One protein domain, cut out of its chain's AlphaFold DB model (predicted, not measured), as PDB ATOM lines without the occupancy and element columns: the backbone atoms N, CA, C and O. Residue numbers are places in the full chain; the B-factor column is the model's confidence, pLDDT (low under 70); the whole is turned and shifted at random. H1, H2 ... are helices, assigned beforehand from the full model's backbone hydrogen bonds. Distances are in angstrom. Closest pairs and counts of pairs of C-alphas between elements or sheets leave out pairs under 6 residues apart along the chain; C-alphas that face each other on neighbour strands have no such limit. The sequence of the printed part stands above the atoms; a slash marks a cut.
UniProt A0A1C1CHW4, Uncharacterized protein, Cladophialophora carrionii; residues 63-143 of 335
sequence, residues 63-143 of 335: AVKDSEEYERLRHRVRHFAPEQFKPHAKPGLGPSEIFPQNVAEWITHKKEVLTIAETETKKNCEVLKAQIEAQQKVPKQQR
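This is residues 63 to 143 of the 335 residues of an uncharacterized protein of Cladophialophora carrionii (UniProt A0A1C1CHW4). Two helices meet near their first ends as an L: H1 is the short limb, and H3 is the long limb that makes the longest axis. H3 sticks out from the corner as a bare arm with residues 111 to 134, while the tiny helix H2 and the loop of residues 86 to 102 lead from the last end of H1 back to the corner. The printed part has 81 residues with three named helices, in the order H1, H2, H3, and no named strand; the class is all helix. It is extended, with a radius of gyration of the C-alphas of 21.2 A, and elongated, spanning 64 by 33 by 20 A.

H1 is residues 63 to 80, 25.9 A from first to last C-alpha, and begins with C-alpha 63 at (33.346, 20.610, 37.302). H2 is residues 82 to 85. H3 is residues 103 to 137, 51.3 A long, from C-alpha 103 at (36.128, 12.448, 39.152) to C-alpha 137 at (8.821, -1.544, -1.940).

H1 touches H3 with residues 66 to 70 alone, and H3 touches H1 with residues 103 to 107 alone. Their closest C-alphas, those of Ser 67 and Val 103, are 5.8 A apart, and their lines are about perpendicular at 88 degrees. H1 and H2 are close but not clearly touching; their closest C-alphas, those of Arg 78 and Phe 85, are 7.3 A apart. H2 and H3 are apart. In H3 every O i to N i+4 pair is within hydrogen-bond range; in H1 12 of 14 are, and H2 is too short for such a pair.

The two C-alphas farthest apart, those of Leu 93 and Gln 141, are 65.9 A apart. The printed part has no cut. The link from H1 to H2 is tight, and that from H2 to H3 is long, with 17 residues. Residues 136 to 142 stand free too. The mean pLDDT of the printed part is 82.6; it is under 70 at residues 87 to 96 and 142 to 143.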
ATOM      1  N   ALA A  63      32.409  21.398  36.502       89.72
ATOM      2  CA  ALA A  63      33.346  20.610  37.302       89.72
ATOM      3  C   ALA A  63      32.842  20.337  38.734       89.72
ATOM      4  O   ALA A  63      33.018  19.238  39.254       89.72
ATOM      5  N   VAL A  64      32.178  21.313  39.368       90.44
ATOM      6  CA  VAL A  64      31.573  21.121  40.697       90.44
ATOM      7  C   VAL A  64      30.367  20.187  40.609       90.44
ATOM      8  O   VAL A  64      30.210  19.323  41.466       90.44
ATOM      9  N   LYS A  65      29.540  20.309  39.561       91.03
ATOM     10  CA  LYS A  65      28.411  19.393  39.338       91.03
ATOM     11  C   LYS A  65      28.885  17.950  39.142       91.03
ATOM     12  O   LYS A  65      28.327  17.060  39.776       91.03
ATOM     13  N   ASP A  66      29.917  17.739  38.326       91.42
ATOM     14  CA  ASP A  66      30.472  16.409  38.050       91.42
ATOM     15  C   ASP A  66      31.104  15.790  39.307       91.42
ATOM     16  O   ASP A  66      30.912  14.605  39.571       91.42
ATOM     17  N   SER A  67      31.793  16.597  40.124       91.25
ATOM     18  CA  SER A  67      32.345  16.161  41.414       91.25
ATOM     19  C   SER A  67      31.251  15.777  42.422       91.25
ATOM     20  O   SER A  67      31.298  14.707  43.025       91.25
ATOM     21  N   GLU A  68      30.205  16.599  42.565       91.64
ATOM     22  CA  GLU A  68      29.074  16.292  43.451       91.64
ATOM     23  C   GLU A  68      28.295  15.054  43.002       91.64
ATOM     24  O   GLU A  68      27.814  14.279  43.829       91.64
ATOM     25  N   GLU A  69      28.126  14.874  41.694       89.83
ATOM     26  CA  GLU A  69      27.476  13.696  41.131       89.83
ATOM     27  C   GLU A  69      28.301  12.432  41.377       89.83
ATOM     28  O   GLU A  69      27.732  11.419  41.792       89.83
ATOM     29  N   TYR A  70      29.625  12.512  41.204       91.63
ATOM     30  CA  TYR A  70      30.542  11.422  41.518       91.63
ATOM     31  C   TYR A  70      30.431  10.992  42.983       91.63
ATOM     32  O   TYR A  70      30.245   9.809  43.254       91.63
ATOM     33  N   GLU A  71      30.456  11.932  43.932       90.09
ATOM     34  CA  GLU A  71      30.337  11.596  45.357       90.09
ATOM     35  C   GLU A  71      28.970  10.985  45.692       90.09
ATOM     36  O   GLU A  71      28.889   9.984  46.406       90.09
ATOM     37  N   ARG A  72      27.874  11.504  45.119       88.56
ATOM     38  CA  ARG A  72      26.544  10.886  45.283       88.56
ATOM     39  C   ARG A  72      26.522   9.456  44.762       88.56
ATOM     40  O   ARG A  72      25.934   8.585  45.401       88.56
ATOM     41  N   LEU A  73      27.117   9.215  43.598       87.00
ATOM     42  CA  LEU A  73      27.180   7.888  43.006       87.00
ATOM     43  C   LEU A  73      28.048   6.955  43.854       87.00
ATOM     44  O   LEU A  73      27.611   5.856  44.184       87.00
ATOM     45  N   ARG A  74      29.231   7.413  44.264       86.92
ATOM     46  CA  ARG A  74      30.141   6.692  45.153       86.92
ATOM     47  C   ARG A  74      29.439   6.274  46.439       86.92
ATOM     48  O   ARG A  74      29.504   5.105  46.803       86.92
ATOM     49  N   HIS A  75      28.706   7.183  47.084       85.09
ATOM     50  CA  HIS A  75      27.908   6.865  48.267       85.09
ATOM     51  C   HIS A  75      26.853   5.792  47.989       85.09
ATOM     52  O   HIS A  75      26.767   4.830  48.746       85.09
ATOM     53  N   ARG A  76      26.095   5.893  46.888       83.42
ATOM     54  CA  ARG A  76      25.089   4.877  46.525       83.42
ATOM     55  C   ARG A  76      25.722   3.510  46.286       83.42
ATOM     56  O   ARG A  76      25.246   2.516  46.819       83.42
ATOM     57  N   VAL A  77      26.786   3.459  45.490       83.55
ATOM     58  CA  VAL A  77      27.422   2.203  45.073       83.55
ATOM     59  C   VAL A  77      28.185   1.565  46.224       83.55
ATOM     60  O   VAL A  77      28.206   0.346  46.314       83.55
ATOM     61  N   ARG A  78      28.723   2.349  47.164       80.97
ATOM     62  CA  ARG A  78      29.426   1.829  48.345       80.97
ATOM     63  C   ARG A  78      28.578   0.850  49.164       80.97
ATOM     64  O   ARG A  78      29.145  -0.062  49.753       80.97
ATOM     65  N   HIS A  79      27.256   1.013  49.182       74.88
ATOM     66  CA  HIS A  79      26.349   0.085  49.866       74.88
ATOM     67  C   HIS A  79      26.071  -1.198  49.070       74.88
ATOM     68  O   HIS A  79      25.808  -2.235  49.667       74.88
ATOM     69  N   PHE A  80      26.122  -1.140  47.735       72.85
ATOM     70  CA  PHE A  80      25.833  -2.289  46.869       72.85
ATOM     71  C   PHE A  80      27.075  -3.107  46.509       72.85
ATOM     72  O   PHE A  80      26.973  -4.317  46.344       72.85
ATOM     73  N   ALA A  81      28.215  -2.438  46.349       76.06
ATOM     74  CA  ALA A  81      29.459  -3.000  45.842       76.06
ATOM     75  C   ALA A  81      30.671  -2.287  46.486       76.06
ATOM     76  O   ALA A  81      31.401  -1.542  45.818       76.06
ATOM     77  N   PRO A  82      30.877  -2.435  47.811       75.37
ATOM     78  CA  PRO A  82      31.952  -1.757  48.538       75.37
ATOM     79  C   PRO A  82      33.347  -2.131  48.024       75.37
ATOM     80  O   PRO A  82      34.275  -1.328  48.126       75.37
ATOM     81  N   GLU A  83      33.511  -3.338  47.478       70.82
ATOM     82  CA  GLU A  83      34.764  -3.829  46.907       70.82
ATOM     83  C   GLU A  83      35.282  -2.975  45.754       70.82
ATOM     84  O   GLU A  83      36.493  -2.845  45.621       70.82
ATOM     85  N   GLN A  84      34.402  -2.323  44.991       75.51
ATOM     86  CA  GLN A  84      34.800  -1.505  43.844       75.51
ATOM     87  C   GLN A  84      35.675  -0.310  44.257       75.51
ATOM     88  O   GLN A  84      36.497   0.166  43.489       75.51
ATOM     89  N   PHE A  85      35.564   0.163  45.497       74.46
ATOM     90  CA  PHE A  85      36.328   1.318  45.984       74.46
ATOM     91  C   PHE A  85      37.566   0.938  46.793       74.46
ATOM     92  O   PHE A  85      38.204   1.804  47.395       74.46
ATOM     93  N   LYS A  86      37.886  -0.359  46.877       74.48
ATOM     94  CA  LYS A  86      39.073  -0.830  47.588       74.48
ATOM     95  C   LYS A  86      40.289  -0.794  46.654       74.48
ATOM     96  O   LYS A  86      40.172  -1.152  45.484       74.48
ATOM     97  N   PRO A  87      41.484  -0.461  47.174       68.34
ATOM     98  CA  PRO A  87      42.721  -0.460  46.384       68.34
ATOM     99  C   PRO A  87      43.110  -1.852  45.852       68.34
ATOM    100  O   PRO A  87      43.901  -1.955  44.920       68.34
ATOM    101  N   HIS A  88      42.546  -2.921  46.421       65.77
ATOM    102  CA  HIS A  88      42.805  -4.314  46.044       65.77
ATOM    103  C   HIS A  88      41.495  -5.042  45.714       65.77
ATOM    104  O   HIS A  88      41.172  -6.069  46.304       65.77
ATOM    105  N   ALA A  89      40.698  -4.460  44.817       65.00
ATOM    106  CA  ALA A  89      39.417  -5.026  44.393       65.00
ATOM    107  C   ALA A  89      39.579  -6.231  43.448       65.00
ATOM    108  O   ALA A  89      38.701  -7.090  43.387       65.00
ATOM    109  N   LYS A  90      40.691  -6.293  42.703       64.39
ATOM    110  CA  LYS A  90      41.015  -7.394  41.786       64.39
ATOM    111  C   LYS A  90      42.030  -8.374  42.399       64.39
ATOM    112  O   LYS A  90      42.978  -7.924  43.053       64.39
ATOM    113  N   PRO A  91      41.938  -9.685  42.098       57.01
ATOM    114  CA  PRO A  91      43.038 -10.623  42.319       57.01
ATOM    115  C   PRO A  91      44.207 -10.213  41.406       57.01
ATOM    116  O   PRO A  91      44.151 -10.415  40.196       57.01
ATOM    117  N   GLY A  92      45.220  -9.545  41.970       62.88
ATOM    118  CA  GLY A  92      46.327  -8.951  41.203       62.88
ATOM    119  C   GLY A  92      46.724  -7.512  41.568       62.88
ATOM    120  O   GLY A  92      47.424  -6.884  40.785       62.88
ATOM    121  N   LEU A  93      46.323  -6.997  42.742       61.03
ATOM    122  CA  LEU A  93      46.779  -5.717  43.332       61.03
ATOM    123  C   LEU A  93      46.294  -4.421  42.643       61.03
ATOM    124  O   LEU A  93      46.862  -3.359  42.892       61.03
ATOM    125  N   GLY A  94      45.226  -4.470  41.843       64.41
ATOM    126  CA  GLY A  94      44.644  -3.284  41.197       64.41
ATOM    127  C   GLY A  94      43.280  -2.845  41.764       64.41
ATOM    128  O   GLY A  94      42.517  -3.696  42.248       64.41
ATOM    129  N   PRO A  95      42.933  -1.544  41.668       67.01
ATOM    130  CA  PRO A  95      41.570  -1.061  41.891       67.01
ATOM    131  C   PRO A  95      40.607  -1.646  40.846       67.01
ATOM    132  O   PRO A  95      41.027  -2.176  39.811       67.01
ATOM    133  N   SER A  96      39.297  -1.585  41.099       69.07
ATOM    134  CA  SER A  96      38.332  -2.083  40.119       69.07
ATOM    135  C   SER A  96      38.313  -1.176  38.889       69.07
ATOM    136  O   SER A  96      38.035   0.013  39.011       69.07
ATOM    137  N   GLU A  97      38.528  -1.746  37.707       73.69
ATOM    138  CA  GLU A  97      38.376  -1.044  36.418       73.69
ATOM    139  C   GLU A  97      36.909  -0.909  35.987       73.69
ATOM    140  O   GLU A  97      36.605  -0.186  35.049       73.69
ATOM    141  N   ILE A  98      35.996  -1.617  36.659       78.08
ATOM    142  CA  ILE A  98      34.563  -1.591  36.336       78.08
ATOM    143  C   ILE A  98      33.943  -0.262  36.776       78.08
ATOM    144  O   ILE A  98      33.010   0.226  36.142       78.08
ATOM    145  N   PHE A  99      34.442   0.315  37.873       82.20
ATOM    146  CA  PHE A  99      33.854   1.493  38.486       82.20
ATOM    147  C   PHE A  99      34.854   2.656  38.592       82.20
ATOM    148  O   PHE A  99      35.971   2.435  39.067       82.20
ATOM    149  N   PRO A 100      34.457   3.895  38.237       85.50
ATOM    150  CA  PRO A 100      35.326   5.068  38.339       85.50
ATOM    151  C   PRO A 100      35.853   5.343  39.759       85.50
ATOM    152  O   PRO A 100      35.084   5.497  40.715       85.50
ATOM    153  N   GLN A 101      37.172   5.479  39.898       83.74
ATOM    154  CA  GLN A 101      37.871   5.711  41.172       83.74
ATOM    155  C   GLN A 101      38.061   7.190  41.508       83.74
ATOM    156  O   GLN A 101      38.348   7.548  42.652       83.74
ATOM    157  N   ASN A 102      37.927   8.065  40.515       87.42
ATOM    158  CA  ASN A 102      38.072   9.503  40.677       87.42
ATOM    159  C   ASN A 102      37.129  10.265  39.731       87.42
ATOM    160  O   ASN A 102      36.529   9.699  38.817       87.42
ATOM    161  N   VAL A 103      37.013  11.579  39.945       90.16
ATOM    162  CA  VAL A 103      36.128  12.448  39.152       90.16
ATOM    163  C   VAL A 103      36.530  12.482  37.669       90.16
ATOM    164  O   VAL A 103      35.662  12.599  36.809       90.16
ATOM    165  N   ALA A 104      37.820  12.350  37.340       91.33
ATOM    166  CA  ALA A 104      38.271  12.353  35.948       91.33
ATOM    167  C   ALA A 104      37.800  11.094  35.199       91.33
ATOM    168  O   ALA A 104      37.235  11.217  34.112       91.33
ATOM    169  N   GLU A 105      37.939   9.918  35.815       91.01
ATOM    170  CA  GLU A 105      37.403   8.646  35.310       91.01
ATOM    171  C   GLU A 105      35.873   8.655  35.233       91.01
ATOM    172  O   GLU A 105      35.279   8.083  34.325       91.01
ATOM    173  N   TRP A 106      35.200   9.335  36.165       90.90
ATOM    174  CA  TRP A 106      33.748   9.488  36.114       90.90
ATOM    175  C   TRP A 106      33.306  10.294  34.892       90.90
ATOM    176  O   TRP A 106      32.360   9.916  34.202       90.90
ATOM    177  N   ILE A 107      34.017  11.380  34.581       91.18
ATOM    178  CA  ILE A 107      33.738  12.200  33.400       91.18
ATOM    179  C   ILE A 107      33.981  11.402  32.111       91.18
ATOM    180  O   ILE A 107      33.187  11.523  31.175       91.18
ATOM    181  N   THR A 108      35.043  10.590  32.035       91.57
ATOM    182  CA  THR A 108      35.289   9.729  30.864       91.57
ATOM    183  C   THR A 108      34.226   8.646  30.739       91.57
ATOM    184  O   THR A 108      33.625   8.525  29.678       91.57
ATOM    185  N   HIS A 109      33.887   7.963  31.834       89.68
ATOM    186  CA  HIS A 109      32.832   6.952  31.861       89.68
ATOM    187  C   HIS A 109      31.470   7.526  31.440       89.68
ATOM    188  O   HIS A 109      30.770   6.934  30.624       89.68
ATOM    189  N   LYS A 110      31.091   8.721  31.920       90.56
ATOM    190  CA  LYS A 110      29.860   9.396  31.465       90.56
ATOM    191  C   LYS A 110      29.867   9.639  29.959       90.56
ATOM    192  O   LYS A 110      28.846   9.429  29.312       90.56
ATOM    193  N   LYS A 111      30.996  10.087  29.400       91.74
ATOM    194  CA  LYS A 111      31.131  10.284  27.950       91.74
ATOM    195  C   LYS A 111      30.994   8.963  27.203       91.74
ATOM    196  O   LYS A 111      30.262   8.920  26.226       91.74
ATOM    197  N   GLU A 112      31.624   7.895  27.680       90.91
ATOM    198  CA  GLU A 112      31.517   6.562  27.080       90.91
ATOM    199  C   GLU A 112      30.072   6.054  27.086       90.91
ATOM    200  O   GLU A 112      29.543   5.704  26.033       90.91
ATOM    201  N   VAL A 113      29.384   6.120  28.230       87.92
ATOM    202  CA  VAL A 113      27.967   5.733  28.346       87.92
ATOM    203  C   VAL A 113      27.086   6.537  27.389       87.92
ATOM    204  O   VAL A 113      26.237   5.962  26.708       87.92
ATOM    205  N   LEU A 114      27.306   7.853  27.288       89.48
ATOM    206  CA  LEU A 114      26.584   8.698  26.336       89.48
ATOM    207  C   LEU A 114      26.881   8.299  24.887       89.48
ATOM    208  O   LEU A 114      25.950   8.162  24.103       89.48
ATOM    209  N   THR A 115      28.142   8.036  24.533       91.98
ATOM    210  CA  THR A 115      28.489   7.583  23.178       91.98
ATOM    211  C   THR A 115      27.876   6.224  22.845       91.98
ATOM    212  O   THR A 115      27.389   6.039  21.733       91.98
ATOM    213  N   ILE A 116      27.819   5.284  23.796       89.17
ATOM    214  CA  ILE A 116      27.149   3.990  23.607       89.17
ATOM    215  C   ILE A 116      25.662   4.226  23.331       89.17
ATOM    216  O   ILE A 116      25.164   3.779  22.298       89.17
ATOM    217  N   ALA A 117      24.983   5.018  24.165       86.95
ATOM    218  CA  ALA A 117      23.575   5.360  23.966       86.95
ATOM    219  C   ALA A 117      23.323   6.071  22.618       86.95
ATOM    220  O   ALA A 117      22.365   5.758  21.907       86.95
ATOM    221  N   GLU A 118      24.198   6.988  22.200       90.32
ATOM    222  CA  GLU A 118      24.130   7.646  20.888       90.32
ATOM    223  C   GLU A 118      24.326   6.654  19.731       90.32
ATOM    224  O   GLU A 118      23.604   6.694  18.732       90.32
ATOM    225  N   THR A 119      25.268   5.715  19.849       91.86
ATOM    226  CA  THR A 119      25.472   4.690  18.815       91.86
ATOM    227  C   THR A 119      24.298   3.717  18.725       91.86
ATOM    228  O   THR A 119      23.902   3.355  17.617       91.86
ATOM    229  N   GLU A 120      23.694   3.328  19.849       86.58
ATOM    230  CA  GLU A 120      22.498   2.481  19.884       86.58
ATOM    231  C   GLU A 120      21.284   3.193  19.289       86.58
ATOM    232  O   GLU A 120      20.586   2.635  18.443       86.58
ATOM    233  N   THR A 121      21.054   4.453  19.660       86.98
ATOM    234  CA  THR A 121      19.964   5.258  19.089       86.98
ATOM    235  C   THR A 121      20.153   5.483  17.592       86.98
ATOM    236  O   THR A 121      19.179   5.387  16.841       86.98
ATOM    237  N   LYS A 122      21.387   5.697  17.120       92.36
ATOM    238  CA  LYS A 122      21.695   5.794  15.688       92.36
ATOM    239  C   LYS A 122      21.437   4.475  14.955       92.36
ATOM    240  O   LYS A 122      20.752   4.497  13.934       92.36
ATOM    241  N   LYS A 123      21.897   3.339  15.494       91.53
ATOM    242  CA  LYS A 123      21.601   2.001  14.946       91.53
ATOM    243  C   LYS A 123      20.093   1.750  14.878       91.53
ATOM    244  O   LYS A 123      19.589   1.345  13.836       91.53
ATOM    245  N   ASN A 124      19.354   2.066  15.942       84.00
ATOM    246  CA  ASN A 124      17.896   1.936  15.977       84.00
ATOM    247  C   ASN A 124      17.221   2.825  14.919       84.00
ATOM    248  O   ASN A 124      16.326   2.369  14.209       84.00
ATOM    249  N   CYS A 125      17.680   4.070  14.752       88.81
ATOM    250  CA  CYS A 125      17.202   4.964  13.696       88.81
ATOM    251  C   CYS A 125      17.481   4.413  12.289       88.81
ATOM    252  O   CYS A 125      16.625   4.515  11.413       88.81
ATOM    253  N   GLU A 126      18.664   3.847  12.049       92.31
ATOM    254  CA  GLU A 126      19.036   3.239  10.765       92.31
ATOM    255  C   GLU A 126      18.188   1.997  10.460       92.31
ATOM    256  O   GLU A 126      17.667   1.876   9.351       92.31
ATOM    257  N   VAL A 127      17.956   1.133  11.453       88.74
ATOM    258  CA  VAL A 127      17.056  -0.026  11.334       88.74
ATOM    259  C   VAL A 127      15.631   0.420  11.001       88.74
ATOM    260  O   VAL A 127      15.024  -0.118  10.075       88.74
ATOM    261  N   LEU A 128      15.106   1.439  11.689       85.77
ATOM    262  CA  LEU A 128      13.776   1.988  11.404       85.77
ATOM    263  C   LEU A 128      13.693   2.595   9.996       85.77
ATOM    264  O   LEU A 128      12.714   2.365   9.287       85.77
ATOM    265  N   LYS A 129      14.723   3.324   9.547       91.37
ATOM    266  CA  LYS A 129      14.792   3.848   8.172       91.37
ATOM    267  C   LYS A 129      14.785   2.721   7.140       91.37
ATOM    268  O   LYS A 129      13.980   2.765   6.213       91.37
ATOM    269  N   ALA A 130      15.604   1.689   7.335       89.99
ATOM    270  CA  ALA A 130      15.650   0.527   6.451       89.99
ATOM    271  C   ALA A 130      14.300  -0.210   6.402       89.99
ATOM    272  O   ALA A 130      13.851  -0.611   5.327       89.99
ATOM    273  N   GLN A 131      13.609  -0.339   7.541       84.96
ATOM    274  CA  GLN A 131      12.255  -0.896   7.594       84.96
ATOM    275  C   GLN A 131      11.254  -0.046   6.804       84.96
ATOM    276  O   GLN A 131      10.462  -0.597   6.041       84.96
ATOM    277  N   ILE A 132      11.301   1.284   6.931       85.06
ATOM    278  CA  ILE A 132      10.429   2.200   6.178       85.06
ATOM    279  C   ILE A 132      10.696   2.091   4.668       85.06
ATOM    280  O   ILE A 132       9.754   1.977   3.883       85.06
ATOM    281  N   GLU A 133      11.959   2.077   4.240       89.55
ATOM    282  CA  GLU A 133      12.340   1.923   2.829       89.55
ATOM    283  C   GLU A 133      11.934   0.555   2.259       89.55
ATOM    284  O   GLU A 133      11.412   0.466   1.144       89.55
ATOM    285  N   ALA A 134      12.103  -0.521   3.032       85.41
ATOM    286  CA  ALA A 134      11.629  -1.850   2.659       85.41
ATOM    287  C   ALA A 134      10.098  -1.877   2.530       85.41
ATOM    288  O   ALA A 134       9.569  -2.382   1.536       85.41
ATOM    289  N   GLN A 135       9.374  -1.256   3.469       79.33
ATOM    290  CA  GLN A 135       7.921  -1.116   3.389       79.33
ATOM    291  C   GLN A 135       7.491  -0.334   2.144       79.33
ATOM    292  O   GLN A 135       6.466  -0.669   1.555       79.33
ATOM    293  N   GLN A 136       8.262   0.658   1.682       82.75
ATOM    294  CA  GLN A 136       7.951   1.389   0.449       82.75
ATOM    295  C   GLN A 136       7.962   0.499  -0.807       82.75
ATOM    296  O   GLN A 136       7.171   0.751  -1.719       82.75
ATOM    297  N   LYS A 137       8.775  -0.566  -0.835       85.48
ATOM    298  CA  LYS A 137       8.821  -1.544  -1.940       85.48
ATOM    299  C   LYS A 137       7.654  -2.534  -1.917       85.48
ATOM    300  O   LYS A 137       7.289  -3.075  -2.957       85.48
ATOM    301  N   VAL A 138       7.035  -2.749  -0.755       77.18
ATOM    302  CA  VAL A 138       5.852  -3.608  -0.622       77.18
ATOM    303  C   VAL A 138       4.631  -2.875  -1.206       77.18
ATOM    304  O   VAL A 138       4.365  -1.734  -0.807       77.18
ATOM    305  N   PRO A 139       3.855  -3.471  -2.131       81.56
ATOM    306  CA  PRO A 139       2.607  -2.887  -2.623       81.56
ATOM    307  C   PRO A 139       1.667  -2.510  -1.471       81.56
ATOM    308  O   PRO A 139       1.516  -3.273  -0.519       81.56
ATOM    309  N   LYS A 140       0.976  -1.360  -1.545       76.77
ATOM    310  CA  LYS A 140       0.085  -0.877  -0.460       76.77
ATOM    311  C   LYS A 140      -0.944  -1.924  -0.001       76.77
ATOM    312  O   LYS A 140      -1.302  -1.958   1.171       76.77
ATOM    313  N   GLN A 141      -1.396  -2.786  -0.913       71.43
ATOM    314  CA  GLN A 141      -2.332  -3.883  -0.639       71.43
ATOM    315  C   GLN A 141      -1.727  -4.985   0.251       71.43
ATOM    316  O   GLN A 141      -2.461  -5.617   1.005       71.43
ATOM    317  N   GLN A 142      -0.408  -5.192   0.181       68.56
ATOM    318  CA  GLN A 142       0.348  -6.175   0.968       68.56
ATOM    319  C   GLN A 142       0.902  -5.598   2.283       68.56
ATOM    320  O   GLN A 142       1.270  -6.361   3.165       68.56
ATOM    321  N   ARG A 143       0.936  -4.266   2.451       68.75
ATOM    322  CA  ARG A 143       1.360  -3.618   3.714       68.75
ATOM    323  C   ARG A 143       0.346  -3.757   4.843       68.75
ATOM    324  O   ARG A 143       0.687  -3.535   5.999       68.75
TER     325      ARG A 143